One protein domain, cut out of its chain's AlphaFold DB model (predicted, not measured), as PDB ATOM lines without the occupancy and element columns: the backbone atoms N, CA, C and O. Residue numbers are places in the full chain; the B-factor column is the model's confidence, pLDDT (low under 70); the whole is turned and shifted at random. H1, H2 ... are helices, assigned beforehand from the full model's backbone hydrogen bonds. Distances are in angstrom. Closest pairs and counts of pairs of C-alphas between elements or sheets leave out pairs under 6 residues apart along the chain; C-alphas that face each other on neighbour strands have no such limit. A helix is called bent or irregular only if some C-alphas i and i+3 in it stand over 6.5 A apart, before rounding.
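AT A GLANCE: This is residues 164 to 174 and 303 to 439 of the 439 residues of an uncharacterized protein of Ponticaulis sp (UniProt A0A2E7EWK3). The long helix H3 is the spine of an elongated bundle of helices; H1 and H2 pack beside its first half, H4a and H5 beside its second, and H4b, the second arm of the bent helix H4, fits between H1 and H5. The separate stretch of residues 164 to 174, which holds no named helix, crosses H3 slantwise on the side away from H1, and residues 382 to 387 stick out at one end. The printed part has 148 residues with five named helices in the order H1 to H5 and no named strand, and its class is all helix. It is compact, with a radius of gyration of the C-alphas of 15.9 A, and spans 55 by 30 by 24 A.

HOW THE PARTS SIT: H3, residues 351 to 382, is the hub, touching four other helices. H4, residues 390 to 414, is bent: C-alphas 403 and 406 are 7.1 A apart; by its hydrogen bonds it was assigned as one helix, with arms H4a, residues 390 to 403, and H4b, residues 406 to 414, at a steep tilt of 40 degrees. H3 touches H4a with its residues 369 to 380 alone, at a shallow tilt of 18 degrees, opposite ways, as a helical hairpin; the closest C-alphas, those of Gly 373 and Ala 397, are 4.3 A apart. H2, residues 332 to 344, forms another helical hairpin with H3, opposite ways at a shallow tilt of 28 degrees; the closest C-alphas, of Ile 344 and Val 351, are 5.6 A apart. H1, residues 305 to 322, touches H3 the same way at a steep tilt of 42 degrees, closest at the C-alphas of Glu 308 and Val 355, 6.1 A apart. H1 and H4b touch at a shallow tilt of 13 degrees, opposite ways, and the C-alphas of Ala 314 and Gly 407, their closest, are 4.1 A apart. H4b and H5, residues 419 to 438, are a helical hairpin at a shallow tilt of 32 degrees, only just short of steep, with the closest C-alphas, of Leu 412 and Gly 425, 6.6 A apart. H1 and H5 are apart, and so are H2 and H5. H1, H2, H3, H4a and H5 form an up-and-down bundle, each running against the one before it. In H1, H2, H3 and H4a every O i to N i+4 pair is within hydrogen-bond range; in H4b 3 of 5 are, and in H5 12 of 16.

IN THESE COORDINATES: H3 begins at C-alpha 351, (27.638, -74.868, -64.987), and ends at C-alpha 382, (-8.108, -48.718, -78.709), 46.4 A away. H1 measures 25.7 A, beginning at C-alpha 305, (23.050, -81.735, -70.334), and H2 measures 18.8 A. H4a measures 20.2 A and H4b 14.0 A. H5 measures 31.0 A, ending at C-alpha 438, (-1.615, -57.694, -87.020); it is irregular, with C-alphas 420 and 423 7.4 A apart, and has a kink of 28 degrees near residue 429.

THE WHOLE: The two C-alphas farthest apart, of Gly 348 and Glu 386, are 55.1 A apart. Residues 175 to 302 are cut out, and C-alphas 174 and 303 are 17.7 A apart across the cut. The link H4 to H5 is tight, the other links between named helices are short, and there is no long link. The mean pLDDT of the printed part is 88.3; residues 347 to 350 and 383 to 391 are under 70.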
ATOM      1  N   ARG A 164      -0.905 -59.829 -71.371       94.62
ATOM      2  CA  ARG A 164      -0.277 -58.992 -70.337       94.62
ATOM      3  C   ARG A 164      -0.486 -59.533 -68.923       94.62
ATOM      4  O   ARG A 164       0.456 -59.537 -68.140       94.62
ATOM      5  N   ASN A 165      -1.691 -60.000 -68.601       95.62
ATOM      6  CA  ASN A 165      -2.015 -60.539 -67.276       95.62
ATOM      7  C   ASN A 165      -1.352 -61.895 -66.990       95.62
ATOM      8  O   ASN A 165      -1.213 -62.275 -65.831       95.62
ATOM      9  N   LEU A 166      -0.989 -62.638 -68.036       96.50
ATOM     10  CA  LEU A 166      -0.308 -63.922 -67.918       96.50
ATOM     11  C   LEU A 166       1.206 -63.760 -67.724       96.50
ATOM     12  O   LEU A 166       1.831 -64.613 -67.097       96.50
ATOM     13  N   ILE A 167       1.788 -62.688 -68.269       96.25
ATOM     14  CA  ILE A 167       3.225 -62.413 -68.195       96.25
ATOM     15  C   ILE A 167       3.595 -61.982 -66.765       96.25
ATOM     16  O   ILE A 167       3.171 -60.903 -66.330       96.25
ATOM     17  N   PRO A 168       4.406 -62.770 -66.035       95.50
ATOM     18  CA  PRO A 168       4.821 -62.417 -64.684       95.50
ATOM     19  C   PRO A 168       5.778 -61.222 -64.686       95.50
ATOM     20  O   PRO A 168       6.314 -60.817 -65.720       95.50
ATOM     21  N   GLU A 169       6.020 -60.670 -63.498       95.19
ATOM     22  CA  GLU A 169       7.139 -59.751 -63.311       95.19
ATOM     23  C   GLU A 169       8.481 -60.448 -63.553       95.19
ATOM     24  O   GLU A 169       8.608 -61.669 -63.424       95.19
ATOM     25  N   GLN A 170       9.492 -59.646 -63.892       94.38
ATOM     26  CA  GLN A 170      10.844 -60.149 -64.101       94.38
ATOM     27  C   GLN A 170      11.372 -60.833 -62.837       94.38
ATOM     28  O   GLN A 170      11.270 -60.316 -61.725       94.38
ATOM     29  N   SER A 171      11.959 -62.006 -63.030       93.56
ATOM     30  CA  SER A 171      12.553 -62.809 -61.971       93.56
ATOM     31  C   SER A 171      13.973 -62.352 -61.641       93.56
ATOM     32  O   SER A 171      14.653 -61.728 -62.459       93.56
ATOM     33  N   LEU A 172      14.454 -62.723 -60.449       93.44
ATOM     34  CA  LEU A 172      15.847 -62.522 -60.049       93.44
ATOM     35  C   LEU A 172      16.795 -63.225 -61.029       93.44
ATOM     36  O   LEU A 172      16.767 -64.448 -61.191       93.44
ATOM     37  N   SER A 173      17.650 -62.442 -61.678       94.12
ATOM     38  CA  SER A 173      18.578 -62.906 -62.705       94.12
ATOM     39  C   SER A 173      19.809 -61.984 -62.770       94.12
ATOM     40  O   SER A 173      19.818 -60.924 -62.140       94.12
ATOM     41  N   PRO A 174      20.860 -62.351 -63.528       93.62
ATOM     42  CA  PRO A 174      21.952 -61.431 -63.848       93.62
ATOM     43  C   PRO A 174      21.540 -60.261 -64.744       93.62
ATOM     44  O   PRO A 174      22.195 -59.225 -64.682       93.62
ATOM     45  N   ILE A 303      19.191 -79.329 -63.503       91.00
ATOM     46  CA  ILE A 303      19.850 -78.998 -64.773       91.00
ATOM     47  C   ILE A 303      20.748 -80.161 -65.197       91.00
ATOM     48  O   ILE A 303      21.770 -80.433 -64.552       91.00
ATOM     49  N   ASP A 304      20.350 -80.832 -66.275       91.12
ATOM     50  CA  ASP A 304      21.132 -81.837 -66.989       91.12
ATOM     51  C   ASP A 304      21.691 -81.281 -68.317       91.12
ATOM     52  O   ASP A 304      21.455 -80.128 -68.688       91.12
ATOM     53  N   THR A 305      22.445 -82.109 -69.044       90.25
ATOM     54  CA  THR A 305      23.050 -81.735 -70.334       90.25
ATOM     55  C   THR A 305      22.008 -81.349 -71.384       90.25
ATOM     56  O   THR A 305      22.255 -80.460 -72.192       90.25
ATOM     57  N   ARG A 306      20.819 -81.964 -71.367       91.06
ATOM     58  CA  ARG A 306      19.753 -81.623 -72.313       91.06
ATOM     59  C   ARG A 306      19.220 -80.219 -72.036       91.06
ATOM     60  O   ARG A 306      19.022 -79.455 -72.978       91.06
ATOM     61  N   VAL A 307      18.980 -79.872 -70.770       92.25
ATOM     62  CA  VAL A 307      18.537 -78.521 -70.380       92.25
ATOM     63  C   VAL A 307      19.576 -77.478 -70.781       92.25
ATOM     64  O   VAL A 307      19.217 -76.430 -71.319       92.25
ATOM     65  N   GLU A 308      20.857 -77.774 -70.566       93.06
ATOM     66  CA  GLU A 308      21.968 -76.922 -70.994       93.06
ATOM     67  C   GLU A 308      21.957 -76.682 -72.513       93.06
ATOM     68  O   GLU A 308      21.943 -75.528 -72.946       93.06
ATOM     69  N   GLU A 309      21.904 -77.743 -73.323       92.62
ATOM     70  CA  GLU A 309      21.891 -77.656 -74.790       92.62
ATOM     71  C   GLU A 309      20.694 -76.852 -75.317       92.62
ATOM     72  O   GLU A 309      20.863 -75.966 -76.159       92.62
ATOM     73  N   VAL A 310      19.491 -77.111 -74.790       93.31
ATOM     74  CA  VAL A 310      18.270 -76.372 -75.151       93.31
ATOM     75  C   VAL A 310      18.406 -74.894 -74.800       93.31
ATOM     76  O   VAL A 310      18.095 -74.035 -75.625       93.31
ATOM     77  N   THR A 311      18.894 -74.585 -73.598       94.56
ATOM     78  CA  THR A 311      19.056 -73.200 -73.133       94.56
ATOM     79  C   THR A 311      20.060 -72.446 -74.003       94.56
ATOM     80  O   THR A 311      19.803 -71.315 -74.415       94.56
ATOM     81  N   LEU A 312      21.194 -73.074 -74.324       94.88
ATOM     82  CA  LEU A 312      22.202 -72.495 -75.211       94.88
ATOM     83  C   LEU A 312      21.651 -72.261 -76.619       94.88
ATOM     84  O   LEU A 312      21.912 -71.208 -77.201       94.88
ATOM     85  N   SER A 313      20.885 -73.215 -77.155       94.88
ATOM     86  CA  SER A 313      20.234 -73.076 -78.460       94.88
ATOM     87  C   SER A 313      19.251 -71.907 -78.468       94.88
ATOM     88  O   SER A 313      19.343 -71.054 -79.347       94.88
ATOM     89  N   ALA A 314      18.373 -71.819 -77.462       95.38
ATOM     90  CA  ALA A 314      17.411 -70.726 -77.329       95.38
ATOM     91  C   ALA A 314      18.110 -69.361 -77.253       95.38
ATOM     92  O   ALA A 314      17.718 -68.418 -77.934       95.38
ATOM     93  N   ALA A 315      19.180 -69.260 -76.459       96.31
ATOM     94  CA  ALA A 315      19.923 -68.015 -76.316       96.31
ATOM     95  C   ALA A 315      20.618 -67.587 -77.612       96.31
ATOM     96  O   ALA A 315      20.607 -66.409 -77.956       96.31
ATOM     97  N   LEU A 316      21.233 -68.532 -78.331       96.06
ATOM     98  CA  LEU A 316      21.899 -68.247 -79.604       96.06
ATOM     99  C   LEU A 316      20.904 -67.829 -80.689       96.06
ATOM    100  O   LEU A 316      21.228 -66.951 -81.486       96.06
ATOM    101  N   GLU A 317      19.716 -68.432 -80.706       95.38
ATOM    102  CA  GLU A 317      18.623 -68.048 -81.596       95.38
ATOM    103  C   GLU A 317      18.179 -66.607 -81.314       95.38
ATOM    104  O   GLU A 317      18.246 -65.772 -82.212       95.38
ATOM    105  N   VAL A 318      17.865 -66.280 -80.055       95.56
ATOM    106  CA  VAL A 318      17.457 -64.923 -79.642       95.56
ATOM    107  C   VAL A 318      18.528 -63.884 -79.954       95.56
ATOM    108  O   VAL A 318      18.225 -62.850 -80.539       95.56
ATOM    109  N   VAL A 319      19.793 -64.156 -79.620       96.62
ATOM    110  CA  VAL A 319      20.908 -63.259 -79.964       96.62
ATOM    111  C   VAL A 319      20.996 -63.057 -81.477       96.62
ATOM    112  O   VAL A 319      21.197 -61.936 -81.930       96.62
ATOM    113  N   GLY A 320      20.824 -64.124 -82.261       95.38
ATOM    114  CA  GLY A 320      20.853 -64.052 -83.717       95.38
ATOM    115  C   GLY A 320      19.706 -63.238 -84.319       95.38
ATOM    116  O   GLY A 320      19.922 -62.622 -85.360       95.38
ATOM    117  N   GLU A 321      18.518 -63.242 -83.708       92.81
ATOM    118  CA  GLU A 321      17.397 -62.376 -84.109       92.81
ATOM    119  C   GLU A 321      17.645 -60.915 -83.709       92.81
ATOM    120  O   GLU A 321      17.538 -60.028 -84.550       92.81
ATOM    121  N   LEU A 322      18.065 -60.661 -82.464       94.00
ATOM    122  CA  LEU A 322      18.381 -59.312 -81.969       94.00
ATOM    123  C   LEU A 322      19.466 -58.622 -82.811       94.00
ATOM    124  O   LEU A 322      19.378 -57.436 -83.104       94.00
ATOM    125  N   GLU A 323      20.487 -59.367 -83.241       94.88
ATOM    126  CA  GLU A 323      21.559 -58.834 -84.091       94.88
ATOM    127  C   GLU A 323      21.118 -58.550 -85.534       94.88
ATOM    128  O   GLU A 323      21.767 -57.758 -86.221       94.88
ATOM    129  N   ARG A 324      20.044 -59.191 -86.012       92.81
ATOM    130  CA  ARG A 324      19.466 -58.905 -87.333       92.81
ATOM    131  C   ARG A 324      18.585 -57.665 -87.329       92.81
ATOM    132  O   ARG A 324      18.447 -57.049 -88.379       92.81
ATOM    133  N   GLU A 325      18.075 -57.288 -86.163       89.81
ATOM    134  CA  GLU A 325      17.129 -56.190 -85.975       89.81
ATOM    135  C   GLU A 325      17.653 -55.176 -84.923       89.81
ATOM    136  O   GLU A 325      17.065 -55.010 -83.848       89.81
ATOM    137  N   PRO A 326      18.784 -54.488 -85.188       89.56
ATOM    138  CA  PRO A 326      19.463 -53.614 -84.216       89.56
ATOM    139  C   PRO A 326      18.649 -52.368 -83.817       89.56
ATOM    140  O   PRO A 326      18.957 -51.673 -82.847       89.56
ATOM    141  N   GLU A 327      17.602 -52.042 -84.566       87.38
ATOM    142  CA  GLU A 327      16.614 -51.025 -84.220       87.38
ATOM    143  C   GLU A 327      15.807 -51.361 -82.962       87.38
ATOM    144  O   GLU A 327      15.289 -50.435 -82.350       87.38
ATOM    145  N   LEU A 328      15.739 -52.624 -82.543       84.50
ATOM    146  CA  LEU A 328      14.844 -53.071 -81.469       84.50
ATOM    147  C   LEU A 328      15.494 -53.189 -80.106       84.50
ATOM    148  O   LEU A 328      14.792 -53.278 -79.102       84.50
ATOM    149  N   CYS A 329      16.816 -53.270 -80.056       93.31
ATOM    150  CA  CYS A 329      17.527 -53.420 -78.804       93.31
ATOM    151  C   CYS A 329      18.831 -52.641 -78.811       93.31
ATOM    152  O   CYS A 329      19.474 -52.472 -79.849       93.31
ATOM    153  N   ASP A 330      19.247 -52.203 -77.631       95.44
ATOM    154  CA  ASP A 330      20.603 -51.719 -77.443       95.44
ATOM    155  C   ASP A 330      21.613 -52.862 -77.686       95.44
ATOM    156  O   ASP A 330      21.350 -53.999 -77.276       95.44
ATOM    157  N   PRO A 331      22.764 -52.617 -78.349       95.81
ATOM    158  CA  PRO A 331      23.810 -53.626 -78.553       95.81
ATOM    159  C   PRO A 331      24.316 -54.290 -77.261       95.81
ATOM    160  O   PRO A 331      24.862 -55.397 -77.321       95.81
ATOM    161  N   GLU A 332      24.128 -53.667 -76.097       94.75
ATOM    162  CA  GLU A 332      24.439 -54.255 -74.798       94.75
ATOM    163  C   GLU A 332      23.589 -55.499 -74.487       94.75
ATOM    164  O   GLU A 332      24.082 -56.430 -73.845       94.75
ATOM    165  N   VAL A 333      22.354 -55.583 -74.994       96.12
ATOM    166  CA  VAL A 333      21.452 -56.731 -74.787       96.12
ATOM    167  C   VAL A 333      22.050 -58.031 -75.354       96.12
ATOM    168  O   VAL A 333      22.311 -58.959 -74.575       96.12
ATOM    169  N   PRO A 334      22.335 -58.151 -76.670       96.81
ATOM    170  CA  PRO A 334      22.951 -59.358 -77.215       96.81
ATOM    171  C   PRO A 334      24.370 -59.584 -76.674       96.81
ATOM    172  O   PRO A 334      24.757 -60.735 -76.450       96.81
ATOM    173  N   ALA A 335      25.142 -58.525 -76.398       95.19
ATOM    174  CA  ALA A 335      26.473 -58.654 -75.802       95.19
ATOM    175  C   ALA A 335      26.419 -59.309 -74.407       95.19
ATOM    176  O   ALA A 335      27.186 -60.235 -74.115       95.19
ATOM    177  N   SER A 336      25.463 -58.897 -73.576       94.56
ATOM    178  CA  SER A 336      25.241 -59.435 -72.233       94.56
ATOM    179  C   SER A 336      24.770 -60.890 -72.254       94.56
ATOM    180  O   SER A 336      25.261 -61.720 -71.482       94.56
ATOM    181  N   LEU A 337      23.891 -61.260 -73.191       96.31
ATOM    182  CA  LEU A 337      23.507 -62.662 -73.386       96.31
ATOM    183  C   LEU A 337      24.698 -63.519 -73.842       96.31
ATOM    184  O   LEU A 337      24.912 -64.617 -73.321       96.31
ATOM    185  N   ARG A 338      25.537 -63.014 -74.760       95.31
ATOM    186  CA  ARG A 338      26.775 -63.696 -75.185       95.31
ATOM    187  C   ARG A 338      27.741 -63.906 -74.026       95.31
ATOM    188  O   ARG A 338      28.383 -64.958 -73.961       95.31
ATOM    189  N   TYR A 339      27.836 -62.949 -73.106       91.19
ATOM    190  CA  TYR A 339      28.639 -63.101 -71.897       91.19
ATOM    191  C   TYR A 339      28.208 -64.336 -71.090       91.19
ATOM    192  O   TYR A 339      29.052 -65.184 -70.785       91.19
ATOM    193  N   LEU A 340      26.903 -64.485 -70.829       93.25
ATOM    194  CA  LEU A 340      26.342 -65.637 -70.112       93.25
ATOM    195  C   LEU A 340      26.524 -66.953 -70.881       93.25
ATOM    196  O   LEU A 340      26.958 -67.948 -70.302       93.25
ATOM    197  N   ILE A 341      26.293 -66.957 -72.199       93.69
ATOM    198  CA  ILE A 341      26.553 -68.124 -73.063       93.69
ATOM    199  C   ILE A 341      28.010 -68.588 -72.920       93.69
ATOM    200  O   ILE A 341      28.291 -69.781 -72.785       93.69
ATOM    201  N   ASN A 342      28.959 -67.652 -72.925       88.88
ATOM    202  CA  ASN A 342      30.380 -67.974 -72.816       88.88
ATOM    203  C   ASN A 342      30.792 -68.420 -71.401       88.88
ATOM    204  O   ASN A 342      31.856 -69.031 -71.253       88.88
ATOM    205  N   ALA A 343      30.002 -68.099 -70.373       86.56
ATOM    206  CA  ALA A 343      30.194 -68.615 -69.018       86.56
ATOM    207  C   ALA A 343      29.784 -70.097 -68.908       86.56
ATOM    208  O   ALA A 343      30.406 -70.835 -68.152       86.56
ATOM    209  N   ILE A 344      28.800 -70.541 -69.701       88.31
ATOM    210  CA  ILE A 344      28.304 -71.930 -69.716       88.31
ATOM    211  C   ILE A 344      29.216 -72.863 -70.515       88.31
ATOM    212  O   ILE A 344      29.482 -73.974 -70.077       88.31
ATOM    213  N   LYS A 345      29.752 -72.415 -71.659       82.19
ATOM    214  CA  LYS A 345      30.580 -73.240 -72.573       82.19
ATOM    215  C   LYS A 345      31.893 -73.786 -71.972       82.19
ATOM    216  O   LYS A 345      32.677 -74.406 -72.689       82.19
ATOM    217  N   GLN A 346      32.174 -73.532 -70.697       70.31
ATOM    218  CA  GLN A 346      33.370 -73.993 -69.999       70.31
ATOM    219  C   GLN A 346      33.001 -75.179 -69.092       70.31
ATOM    220  O   GLN A 346      32.197 -75.004 -68.178       70.31
ATOM    221  N   PRO A 347      33.567 -76.379 -69.309       53.12
ATOM    222  CA  PRO A 347      33.188 -77.570 -68.547       53.12
ATOM    223  C   PRO A 347      33.504 -77.422 -67.046       53.12
ATOM    224  O   PRO A 347      34.612 -77.030 -66.681       53.12
ATOM    225  N   GLY A 348      32.545 -77.759 -66.169       62.56
ATOM    226  CA  GLY A 348      32.710 -77.726 -64.707       62.56
ATOM    227  C   GLY A 348      31.408 -77.919 -63.909       62.56
ATOM    228  O   GLY A 348      30.311 -77.875 -64.452       62.56
ATOM    229  N   THR A 349      31.494 -78.134 -62.592       53.38
ATOM    230  CA  THR A 349      30.321 -78.372 -61.713       53.38
ATOM    231  C   THR A 349      29.467 -77.126 -61.454       53.38
ATOM    232  O   THR A 349      28.301 -77.240 -61.079       53.38
ATOM    233  N   SER A 350      30.011 -75.932 -61.676       60.59
ATOM    234  CA  SER A 350      29.316 -74.654 -61.505       60.59
ATOM    235  C   SER A 350      28.522 -74.201 -62.743       60.59
ATOM    236  O   SER A 350      27.901 -73.137 -62.721       60.59
ATOM    237  N   VAL A 351      28.446 -75.057 -63.771       79.31
ATOM    238  CA  VAL A 351      27.638 -74.868 -64.987       79.31
ATOM    239  C   VAL A 351      26.146 -74.718 -64.670       79.31
ATOM    240  O   VAL A 351      25.486 -73.882 -65.276       79.31
ATOM    241  N   LYS A 352      25.612 -75.415 -63.653       90.19
ATOM    242  CA  LYS A 352      24.174 -75.351 -63.314       90.19
ATOM    243  C   LYS A 352      23.691 -73.933 -63.010       90.19
ATOM    244  O   LYS A 352      22.699 -73.490 -63.575       90.19
ATOM    245  N   ARG A 353      24.410 -73.193 -62.155       92.44
ATOM    246  CA  ARG A 353      24.026 -71.812 -61.818       92.44
ATOM    247  C   ARG A 353      24.124 -70.896 -63.028       92.44
ATOM    248  O   ARG A 353      23.248 -70.063 -63.192       92.44
ATOM    249  N   ALA A 354      25.140 -71.065 -63.875       93.00
ATOM    250  CA  ALA A 354      25.290 -70.276 -65.096       93.00
ATOM    251  C   ALA A 354      24.160 -70.552 -66.105       93.00
ATOM    252  O   ALA A 354      23.587 -69.609 -66.645       93.00
ATOM    253  N   VAL A 355      23.790 -71.825 -66.301       94.50
ATOM    254  CA  VAL A 355      22.645 -72.223 -67.138       94.50
ATOM    255  C   VAL A 355      21.353 -71.638 -66.580       94.50
ATOM    256  O   VAL A 355      20.620 -70.989 -67.320       94.50
ATOM    257  N   PHE A 356      21.106 -71.772 -65.274       95.25
ATOM    258  CA  PHE A 356      19.930 -71.181 -64.634       95.25
ATOM    259  C   PHE A 356      19.881 -69.655 -64.801       95.25
ATOM    260  O   PHE A 356      18.831 -69.092 -65.100       95.25
ATOM    261  N   ALA A 357      21.027 -68.984 -64.675       95.56
ATOM    262  CA  ALA A 357      21.137 -67.545 -64.880       95.56
ATOM    263  C   ALA A 357      20.747 -67.129 -66.305       95.56
ATOM    264  O   ALA A 357      20.063 -66.121 -66.488       95.56
ATOM    265  N   LEU A 358      21.156 -67.915 -67.306       96.25
ATOM    266  CA  LEU A 358      20.778 -67.692 -68.696       96.25
ATOM    267  C   LEU A 358      19.283 -67.946 -68.921       96.25
ATOM    268  O   LEU A 358      18.642 -67.112 -69.550       96.25
ATOM    269  N   ILE A 359      18.714 -69.017 -68.355       96.06
ATOM    270  CA  ILE A 359      17.264 -69.284 -68.412       96.06
ATOM    271  C   ILE A 359      16.481 -68.084 -67.870       96.06
ATOM    272  O   ILE A 359      15.616 -67.561 -68.565       96.06
ATOM    273  N   ARG A 360      16.824 -67.604 -66.667       96.19
ATOM    274  CA  ARG A 360      16.151 -66.457 -66.038       96.19
ATOM    275  C   ARG A 360      16.312 -65.161 -66.829       96.19
ATOM    276  O   ARG A 360      15.384 -64.368 -66.913       96.19
ATOM    277  N   SER A 361      17.476 -64.953 -67.437       97.31
ATOM    278  CA  SER A 361      17.705 -63.786 -68.296       97.31
ATOM    279  C   SER A 361      16.858 -63.853 -69.573       97.31
ATOM    280  O   SER A 361      16.254 -62.862 -69.962       97.31
ATOM    281  N   LEU A 362      16.750 -65.024 -70.209       97.38
ATOM    282  CA  LEU A 362      15.877 -65.202 -71.373       97.38
ATOM    283  C   LEU A 362      14.400 -65.033 -71.011       97.38
ATOM    284  O   LEU A 362      13.671 -64.379 -71.748       97.38
ATOM    285  N   GLU A 363      13.967 -65.585 -69.877       96.38
ATOM    286  CA  GLU A 363      12.608 -65.411 -69.359       96.38
ATOM    287  C   GLU A 363      12.262 -63.926 -69.196       96.38
ATOM    288  O   GLU A 363      11.236 -63.475 -69.705       96.38
ATOM    289  N   ASN A 364      13.148 -63.157 -68.558       97.12
ATOM    290  CA  ASN A 364      12.970 -61.719 -68.366       97.12
ATOM    291  C   ASN A 364      12.871 -60.963 -69.696       97.12
ATOM    292  O   ASN A 364      11.996 -60.114 -69.860       97.12
ATOM    293  N   LEU A 365      13.729 -61.297 -70.663       97.31
ATOM    294  CA  LEU A 365      13.695 -60.696 -71.995       97.31
ATOM    295  C   LEU A 365      12.383 -61.005 -72.730       97.31
ATOM    296  O   LEU A 365      11.786 -60.108 -73.330       97.31
ATOM    297  N   ILE A 366      11.915 -62.256 -72.669       96.81
ATOM    298  CA  ILE A 366      10.642 -62.671 -73.275       96.81
ATOM    299  C   ILE A 366       9.484 -61.909 -72.625       96.81
ATOM    300  O   ILE A 366       8.645 -61.356 -73.333       96.81
ATOM    301  N   ALA A 367       9.461 -61.837 -71.291       96.38
ATOM    302  CA  ALA A 367       8.425 -61.136 -70.542       96.38
ATOM    303  C   ALA A 367       8.335 -59.657 -70.945       96.38
ATOM    304  O   ALA A 367       7.255 -59.179 -71.291       96.38
ATOM    305  N   VAL A 368       9.467 -58.950 -70.974       96.50
ATOM    306  CA  VAL A 368       9.521 -57.530 -71.360       96.50
ATOM    307  C   VAL A 368       9.076 -57.327 -72.808       96.50
ATOM    308  O   VAL A 368       8.230 -56.473 -73.074       96.50
ATOM    309  N   SER A 369       9.569 -58.154 -73.732       95.44
ATOM    310  CA  SER A 369       9.258 -58.028 -75.163       95.44
ATOM    311  C   SER A 369       7.778 -58.291 -75.457       95.44
ATOM    312  O   SER A 369       7.140 -57.542 -76.196       95.44
ATOM    313  N   TRP A 370       7.190 -59.327 -74.852       96.19
ATOM    314  CA  TRP A 370       5.777 -59.652 -75.057       96.19
ATOM    315  C   TRP A 370       4.833 -58.698 -74.330       96.19
ATOM    316  O   TRP A 370       3.744 -58.424 -74.839       96.19
ATOM    317  N   ARG A 371       5.235 -58.147 -73.179       95.56
ATOM    318  CA  ARG A 371       4.467 -57.101 -72.494       95.56
ATOM    319  C   ARG A 371       4.423 -55.838 -73.353       95.56
ATOM    320  O   ARG A 371       3.333 -55.343 -73.627       95.56
ATOM    321  N   PHE A 372       5.570 -55.418 -73.889       93.50
ATOM    322  CA  PHE A 372       5.659 -54.298 -74.826       93.50
ATOM    323  C   PHE A 372       4.808 -54.510 -76.084       93.50
ATOM    324  O   PHE A 372       3.996 -53.654 -76.432       93.50
ATOM    325  N   GLY A 373       4.921 -55.677 -76.726       92.56
ATOM    326  CA  GLY A 373       4.089 -56.019 -77.882       92.56
ATOM    327  C   GLY A 373       2.590 -55.987 -77.560       92.56
ATOM    328  O   GLY A 373       1.802 -55.471 -78.348       92.56
ATOM    329  N   SER A 374       2.186 -56.472 -76.380       93.31
ATOM    330  CA  SER A 374       0.782 -56.447 -75.935       93.31
ATOM    331  C   SER A 374       0.263 -55.025 -75.733       93.31
ATOM    332  O   SER A 374      -0.852 -54.716 -76.149       93.31
ATOM    333  N   ASP A 375       1.072 -54.153 -75.132       91.56
ATOM    334  CA  ASP A 375       0.705 -52.754 -74.927       91.56
ATOM    335  C   ASP A 375       0.562 -52.015 -76.269       91.56
ATOM    336  O   ASP A 375      -0.369 -51.228 -76.438       91.56
ATOM    337  N   LEU A 376       1.413 -52.317 -77.258       89.69
ATOM    338  CA  LEU A 376       1.286 -51.780 -78.617       89.69
ATOM    339  C   LEU A 376       0.025 -52.280 -79.338       89.69
ATOM    340  O   LEU A 376      -0.627 -51.494 -80.030       89.69
ATOM    341  N   VAL A 377      -0.353 -53.552 -79.167       88.69
ATOM    342  CA  VAL A 377      -1.621 -54.088 -79.699       88.69
ATOM    343  C   VAL A 377      -2.804 -53.351 -79.078       88.69
ATOM    344  O   VAL A 377      -3.643 -52.824 -79.807       88.69
ATOM    345  N   GLU A 378      -2.852 -53.234 -77.747       88.69
ATOM    346  CA  GLU A 378      -3.934 -52.514 -77.068       88.69
ATOM    347  C   GLU A 378      -4.013 -51.053 -77.540       88.69
ATOM    348  O   GLU A 378      -5.099 -50.562 -77.848       88.69
ATOM    349  N   GLN A 379      -2.882 -50.361 -77.683       84.69
ATOM    350  CA  GLN A 379      -2.853 -48.986 -78.193       84.69
ATOM    351  C   GLN A 379      -3.345 -48.880 -79.644       84.69
ATOM    352  O   GLN A 379      -4.096 -47.957 -79.961       84.69
ATOM    353  N   THR A 380      -2.972 -49.838 -80.498       82.38
ATOM    354  CA  THR A 380      -3.362 -49.882 -81.918       82.38
ATOM    355  C   THR A 380      -4.875 -50.041 -82.080       82.38
ATOM    356  O   THR A 380      -5.486 -49.344 -82.885       82.38
ATOM    357  N   PHE A 381      -5.502 -50.928 -81.305       79.50
ATOM    358  CA  PHE A 381      -6.934 -51.213 -81.445       79.50
ATOM    359  C   PHE A 381      -7.834 -50.286 -80.609       79.50
ATOM    360  O   PHE A 381      -8.978 -50.052 -80.988       79.50
ATOM    361  N   THR A 382      -7.327 -49.674 -79.530       75.12
ATOM    362  CA  THR A 382      -8.108 -48.718 -78.709       75.12
ATOM    363  C   THR A 382      -8.074 -47.272 -79.215       75.12
ATOM    364  O   THR A 382      -8.761 -46.425 -78.646       75.12
ATOM    365  N   LYS A 383      -7.301 -46.958 -80.270       63.31
ATOM    366  CA  LYS A 383      -7.175 -45.603 -80.859       63.31
ATOM    367  C   LYS A 383      -6.776 -44.515 -79.843       63.31
ATOM    368  O   LYS A 383      -7.080 -43.339 -80.031       63.31
ATOM    369  N   SER A 384      -6.099 -44.895 -78.758       52.94
ATOM    370  CA  SER A 384      -5.845 -44.008 -77.612       52.94
ATOM    371  C   SER A 384      -4.663 -43.041 -77.802       52.94
ATOM    372  O   SER A 384      -4.432 -42.198 -76.936       52.94
ATOM    373  N   VAL A 385      -3.900 -43.119 -78.902       45.62
ATOM    374  CA  VAL A 385      -2.681 -42.311 -79.094       45.62
ATOM    375  C   VAL A 385      -2.727 -41.538 -80.413       45.62
ATOM    376  O   VAL A 385      -2.463 -42.076 -81.479       45.62
ATOM    377  N   GLU A 386      -2.961 -40.227 -80.333       51.88
ATOM    378  CA  GLU A 386      -2.970 -39.280 -81.469       51.88
ATOM    379  C   GLU A 386      -1.598 -39.096 -82.173       51.88
ATOM    380  O   GLU A 386      -1.445 -38.196 -82.999       51.88
ATOM    381  N   ARG A 387      -0.558 -39.871 -81.824       44.06
ATOM    382  CA  ARG A 387       0.849 -39.551 -82.156       44.06
ATOM    383  C   ARG A 387       1.670 -40.639 -82.846       44.06
ATOM    384  O   ARG A 387       2.718 -40.295 -83.384       44.06
ATOM    385  N   ILE A 388       1.225 -41.892 -82.878       54.84
ATOM    386  CA  ILE A 388       1.927 -42.968 -83.593       54.84
ATOM    387  C   ILE A 388       0.958 -43.498 -84.643       54.84
ATOM    388  O   ILE A 388      -0.188 -43.798 -84.325       54.84
ATOM    389  N   SER A 389       1.376 -43.533 -85.908       61.69
ATOM    390  CA  SER A 389       0.518 -44.065 -86.964       61.69
ATOM    391  C   SER A 389       0.300 -45.564 -86.756       61.69
ATOM    392  O   SER A 389       1.246 -46.286 -86.443       61.69
ATOM    393  N   ASP A 390      -0.926 -46.040 -86.991       68.62
ATOM    394  CA  ASP A 390      -1.315 -47.449 -86.811       68.62
ATOM    395  C   ASP A 390      -0.331 -48.428 -87.478       68.62
ATOM    396  O   ASP A 390      -0.031 -49.488 -86.936       68.62
ATOM    397  N   GLY A 391       0.231 -48.060 -88.634       69.44
ATOM    398  CA  GLY A 391       1.217 -48.880 -89.345       69.44
ATOM    399  C   GLY A 391       2.552 -49.056 -88.607       69.44
ATOM    400  O   GLY A 391       3.140 -50.133 -88.682       69.44
ATOM    401  N   VAL A 392       3.025 -48.039 -87.877       76.75
ATOM    402  CA  VAL A 392       4.284 -48.112 -87.112       76.75
ATOM    403  C   VAL A 392       4.092 -48.963 -85.859       76.75
ATOM    404  O   VAL A 392       4.881 -49.877 -85.629       76.75
ATOM    405  N   SER A 393       3.008 -48.746 -85.107       77.69
ATOM    406  CA  SER A 393       2.695 -49.541 -83.910       77.69
ATOM    407  C   SER A 393       2.540 -51.031 -84.227       77.69
ATOM    408  O   SER A 393       3.067 -51.872 -83.500       77.69
ATOM    409  N   ARG A 394       1.875 -51.372 -85.345       81.25
ATOM    410  CA  ARG A 394       1.736 -52.766 -85.800       81.25
ATOM    411  C   ARG A 394       3.079 -53.399 -86.136       81.25
ATOM    412  O   ARG A 394       3.335 -54.520 -85.705       81.25
ATOM    413  N   ALA A 395       3.932 -52.693 -86.880       82.81
ATOM    414  CA  ALA A 395       5.257 -53.193 -87.228       82.81
ATOM    415  C   ALA A 395       6.094 -53.457 -85.966       82.81
ATOM    416  O   ALA A 395       6.621 -54.554 -85.809       82.81
ATOM    417  N   LEU A 396       6.130 -52.506 -85.028       85.62
ATOM    418  CA  LEU A 396       6.839 -52.666 -83.756       85.62
ATOM    419  C   LEU A 396       6.291 -53.834 -82.925       85.62
ATOM    420  O   LEU A 396       7.076 -54.620 -82.399       85.62
ATOM    421  N   ALA A 397       4.967 -54.002 -82.853       86.94
ATOM    422  CA  ALA A 397       4.344 -55.107 -82.123       86.94
ATOM    423  C   ALA A 397       4.697 -56.474 -82.727       86.94
ATOM    424  O   ALA A 397       5.124 -57.379 -82.006       86.94
ATOM    425  N   ILE A 398       4.569 -56.621 -84.055       86.00
ATOM    426  CA  ILE A 398       4.945 -57.850 -84.773       86.00
ATOM    427  C   ILE A 398       6.395 -58.203 -84.472       86.00
ATOM    428  O   ILE A 398       6.723 -59.357 -84.173       86.00
ATOM    429  N   THR A 399       7.260 -57.204 -84.552       86.38
ATOM    430  CA  THR A 399       8.687 -57.394 -84.407       86.38
ATOM    431  C   THR A 399       9.069 -57.741 -82.960       86.38
ATOM    432  O   THR A 399       9.780 -58.725 -82.749       86.38
ATOM    433  N   ALA A 400       8.516 -57.044 -81.961       88.31
ATOM    434  CA  ALA A 400       8.717 -57.341 -80.538       88.31
ATOM    435  C   ALA A 400       8.286 -58.771 -80.167       88.31
ATOM    436  O   ALA A 400       8.977 -59.465 -79.419       88.31
ATOM    437  N   PHE A 401       7.171 -59.247 -80.727       90.88
ATOM    438  CA  PHE A 401       6.735 -60.628 -80.538       90.88
ATOM    439  C   PHE A 401       7.668 -61.634 -81.212       90.88
ATOM    440  O   PHE A 401       8.023 -62.641 -80.599       90.88
ATOM    441  N   THR A 402       8.062 -61.370 -82.459       89.38
ATOM    442  CA  THR A 402       8.779 -62.337 -83.301       89.38
ATOM    443  C   THR A 402      10.217 -62.562 -82.836       89.38
ATOM    444  O   THR A 402      10.655 -63.711 -82.808       89.38
ATOM    445  N   VAL A 403      10.929 -61.511 -82.412       90.06
ATOM    446  CA  VAL A 403      12.354 -61.593 -82.031       90.06
ATOM    447  C   VAL A 403      12.632 -62.634 -80.951       90.06
ATOM    448  O   VAL A 403      13.627 -63.352 -81.013       90.06
ATOM    449  N   VAL A 404      11.747 -62.745 -79.961       91.88
ATOM    450  CA  VAL A 404      11.934 -63.677 -78.841       91.88
ATOM    451  C   VAL A 404      11.148 -64.984 -79.005       91.88
ATOM    452  O   VAL A 404      11.322 -65.906 -78.209       91.88
ATOM    453  N   LEU A 405      10.300 -65.102 -80.037       92.00
ATOM    454  CA  LEU A 405       9.388 -66.239 -80.225       92.00
ATOM    455  C   LEU A 405      10.123 -67.566 -80.455       92.00
ATOM    456  O   LEU A 405       9.696 -68.605 -79.940       92.00
ATOM    457  N   GLY A 406      11.224 -67.531 -81.211       87.75
ATOM    458  CA  GLY A 406      12.077 -68.696 -81.460       87.75
ATOM    459  C   GLY A 406      12.673 -69.244 -80.162       87.75
ATOM    460  O   GLY A 406      12.405 -70.384 -79.770       87.75
ATOM    461  N   GLY A 407      13.342 -68.371 -79.399       87.75
ATOM    462  CA  GLY A 407      13.889 -68.711 -78.084       87.75
ATOM    463  C   GLY A 407      12.834 -69.199 -77.095       87.75
ATOM    464  O   GLY A 407      13.039 -70.221 -76.439       87.75
ATOM    465  N   ALA A 408      11.681 -68.527 -77.025       92.00
ATOM    466  CA  ALA A 408      10.564 -68.938 -76.179       92.00
ATOM    467  C   ALA A 408      10.060 -70.341 -76.548       92.00
ATOM    468  O   ALA A 408       9.867 -71.184 -75.673       92.00
ATOM    469  N   THR A 409       9.911 -70.628 -77.845       91.75
ATOM    470  CA  THR A 409       9.496 -71.950 -78.339       91.75
ATOM    471  C   THR A 409      10.503 -73.031 -77.963       91.75
ATOM    472  O   THR A 409      10.105 -74.107 -77.516       91.75
ATOM    473  N   THR A 410      11.796 -72.745 -78.092       91.12
ATOM    474  CA  THR A 410      12.860 -73.673 -77.700       91.12
ATOM    475  C   THR A 410      12.832 -73.940 -76.183       91.12
ATOM    476  O   THR A 410      12.890 -75.101 -75.756       91.12
ATOM    477  N   LEU A 411      12.621 -72.902 -75.362       91.62
ATOM    478  CA  LEU A 411      12.511 -73.012 -73.900       91.62
ATOM    479  C   LEU A 411      11.272 -73.781 -73.414       91.62
ATOM    480  O   LEU A 411      11.317 -74.371 -72.335       91.62
ATOM    481  N   LEU A 412      10.191 -73.869 -74.199       91.50
ATOM    482  CA  LEU A 412       9.020 -74.679 -73.822       91.50
ATOM    483  C   LEU A 412       9.372 -76.145 -73.562       91.50
ATOM    484  O   LEU A 412       8.723 -76.802 -72.753       91.50
ATOM    485  N   SER A 413      10.410 -76.666 -74.215       89.94
ATOM    486  CA  SER A 413      10.832 -78.056 -74.029       89.94
ATOM    487  C   SER A 413      11.441 -78.345 -72.647       89.94
ATOM    488  O   SER A 413      11.582 -79.517 -72.289       89.94
ATOM    489  N   VAL A 414      11.768 -77.301 -71.872       89.88
ATOM    490  CA  VAL A 414      12.320 -77.383 -70.508       89.88
ATOM    491  C   VAL A 414      11.423 -76.728 -69.450       89.88
ATOM    492  O   VAL A 414      11.766 -76.741 -68.269       89.88
ATOM    493  N   SER A 415      10.241 -76.223 -69.822       88.81
ATOM    494  CA  SER A 415       9.318 -75.565 -68.881       88.81
ATOM    495  C   SER A 415       8.745 -76.503 -67.813       88.81
ATOM    496  O   SER A 415       8.377 -76.063 -66.731       88.81
ATOM    497  N   GLY A 416       8.713 -77.813 -68.076       84.69
ATOM    498  CA  GLY A 416       8.341 -78.816 -67.072       84.69
ATOM    499  C   GLY A 416       9.415 -79.059 -66.002       84.69
ATOM    500  O   GLY A 416       9.114 -79.662 -64.977       84.69
ATOM    501  N   ILE A 417      10.652 -78.615 -66.246       86.38
ATOM    502  CA  ILE A 417      11.792 -78.750 -65.326       86.38
ATOM    503  C   ILE A 417      11.960 -77.460 -64.520       86.38
ATOM    504  O   ILE A 417      12.156 -77.502 -63.309       86.38
ATOM    505  N   VAL A 418      11.846 -76.314 -65.194       87.44
ATOM    506  CA  VAL A 418      11.844 -74.989 -64.567       87.44
ATOM    507  C   VAL A 418      10.396 -74.536 -64.447       87.44
ATOM    508  O   VAL A 418       9.863 -73.911 -65.365       87.44
ATOM    509  N   GLY A 419       9.746 -74.911 -63.342       84.12
ATOM    510  CA  GLY A 419       8.304 -74.730 -63.151       84.12
ATOM    511  C   GLY A 419       7.837 -73.283 -63.321       84.12
ATOM    512  O   GLY A 419       6.707 -73.037 -63.733       84.12
ATOM    513  N   GLU A 420       8.714 -72.314 -63.091       86.38
ATOM    514  CA  GLU A 420       8.463 -70.893 -63.297       86.38
ATOM    515  C   GLU A 420       8.146 -70.547 -64.762       86.38
ATOM    516  O   GLU A 420       7.360 -69.639 -64.989       86.38
ATOM    517  N   LEU A 421       8.603 -71.327 -65.749       92.69
ATOM    518  CA  LEU A 421       8.372 -71.075 -67.184       92.69
ATOM    519  C   LEU A 421       7.001 -71.549 -67.708       92.69
ATOM    520  O   LEU A 421       6.729 -71.453 -68.908       92.69
ATOM    521  N   HIS A 422       6.129 -72.087 -66.851       93.50
ATOM    522  CA  HIS A 422       4.816 -72.625 -67.242       93.50
ATOM    523  C   HIS A 422       3.906 -71.613 -67.967       93.50
ATOM    524  O   HIS A 422       3.045 -72.016 -68.751       93.50
ATOM    525  N   TRP A 423       4.104 -70.311 -67.742       95.44
ATOM    526  CA  TRP A 423       3.327 -69.240 -68.373       95.44
ATOM    527  C   TRP A 423       3.650 -69.049 -69.866       95.44
ATOM    528  O   TRP A 423       2.795 -68.573 -70.612       95.44
ATOM    529  N   ILE A 424       4.842 -69.455 -70.329       95.31
ATOM    530  CA  ILE A 424       5.301 -69.220 -71.711       95.31
ATOM    531  C   ILE A 424       4.407 -69.941 -72.726       95.31
ATOM    532  O   ILE A 424       4.157 -69.411 -73.804       95.31
ATOM    533  N   GLY A 425       3.901 -71.134 -72.394       94.94
ATOM    534  CA  GLY A 425       3.067 -71.934 -73.301       94.94
ATOM    535  C   GLY A 425       1.764 -71.226 -73.672       94.94
ATOM    536  O   GLY A 425       1.578 -70.892 -74.841       94.94
ATOM    537  N   PRO A 426       0.889 -70.928 -72.695       95.94
ATOM    538  CA  PRO A 426      -0.348 -70.205 -72.974       95.94
ATOM    539  C   PRO A 426      -0.101 -68.780 -73.505       95.94
ATOM    540  O   PRO A 426      -0.881 -68.284 -74.313       95.94
ATOM    541  N   ALA A 427       1.000 -68.125 -73.111       95.81
ATOM    542  CA  ALA A 427       1.359 -66.805 -73.632       95.81
ATOM    543  C   ALA A 427       1.734 -66.863 -75.116       95.81
ATOM    544  O   ALA A 427       1.285 -66.023 -75.893       95.81
ATOM    545  N   LYS A 428       2.482 -67.890 -75.532       95.88
ATOM    546  CA  LYS A 428       2.828 -68.125 -76.935       95.88
ATOM    547  C   LYS A 428       1.580 -68.245 -77.812       95.88
ATOM    548  O   LYS A 428       1.551 -67.646 -78.880       95.88
ATOM    549  N   GLU A 429       0.558 -68.978 -77.372       94.94
ATOM    550  CA  GLU A 429      -0.690 -69.132 -78.139       94.94
ATOM    551  C   GLU A 429      -1.381 -67.779 -78.379       94.94
ATOM    552  O   GLU A 429      -1.861 -67.502 -79.480       94.94
ATOM    553  N   LEU A 430      -1.386 -66.901 -77.370       94.19
ATOM    554  CA  LEU A 430      -1.918 -65.541 -77.497       94.19
ATOM    555  C   LEU A 430      -1.042 -64.658 -78.395       94.19
ATOM    556  O   LEU A 430      -1.571 -63.885 -79.189       94.19
ATOM    557  N   VAL A 431       0.284 -64.795 -78.317       93.62
ATOM    558  CA  VAL A 431       1.224 -64.095 -79.205       93.62
ATOM    559  C   VAL A 431       1.015 -64.508 -80.662       93.62
ATOM    560  O   VAL A 431       0.924 -63.644 -81.527       93.62
ATOM    561  N   GLU A 432       0.900 -65.805 -80.952       93.25
ATOM    562  CA  GLU A 432       0.654 -66.310 -82.310       93.25
ATOM    563  C   GLU A 432      -0.685 -65.811 -82.867       93.25
ATOM    564  O   GLU A 432      -0.761 -65.421 -84.035       93.25
ATOM    565  N   ARG A 433      -1.719 -65.749 -82.020       91.38
ATOM    566  CA  ARG A 433      -3.007 -65.148 -82.373       91.38
ATOM    567  C   ARG A 433      -2.863 -63.663 -82.710       91.38
ATOM    568  O   ARG A 433      -3.246 -63.267 -83.809       91.38
ATOM    569  N   ASN A 434      -2.264 -62.870 -81.825       88.25
ATOM    570  CA  ASN A 434      -2.079 -61.433 -82.044       88.25
ATOM    571  C   ASN A 434      -1.190 -61.160 -83.275       88.25
ATOM    572  O   ASN A 434      -1.411 -60.219 -84.026       88.25
ATOM    573  N   LEU A 435      -0.192 -62.004 -83.546       89.38
ATOM    574  CA  LEU A 435       0.619 -61.910 -84.763       89.38
ATOM    575  C   LEU A 435      -0.196 -62.154 -86.036       89.38
ATOM    576  O   LEU A 435       0.097 -61.554 -87.068       89.38
ATOM    577  N   SER A 436      -1.184 -63.049 -85.980       88.06
ATOM    578  CA  SER A 436      -2.052 -63.335 -87.124       88.06
ATOM    579  C   SER A 436      -3.042 -62.210 -87.423       88.06
ATOM    580  O   SER A 436      -3.366 -62.021 -88.588       88.06
ATOM    581  N   SER A 437      -3.474 -61.450 -86.412       83.31
ATOM    582  CA  SER A 437      -4.398 -60.317 -86.569       83.31
ATOM    583  C   SER A 437      -3.704 -59.015 -86.978       83.31
ATOM    584  O   SER A 437      -4.315 -58.152 -87.606       83.31
ATOM    585  N   LEU A 438      -2.421 -58.858 -86.637       81.06
ATOM    586  CA  LEU A 438      -1.615 -57.694 -87.020       81.06
ATOM    587  C   LEU A 438      -1.142 -57.716 -88.485       81.06
ATOM    588  O   LEU A 438      -0.770 -56.658 -89.005       81.06
ATOM    589  N   ARG A 439      -1.105 -58.896 -89.117       82.06
ATOM    590  CA  ARG A 439      -0.704 -59.107 -90.520       82.06
ATOM    591  C   ARG A 439      -1.896 -58.992 -91.454       82.06
ATOM    592  O   ARG A 439      -1.706 -58.382 -92.531       82.06
TER     593      ARG A 439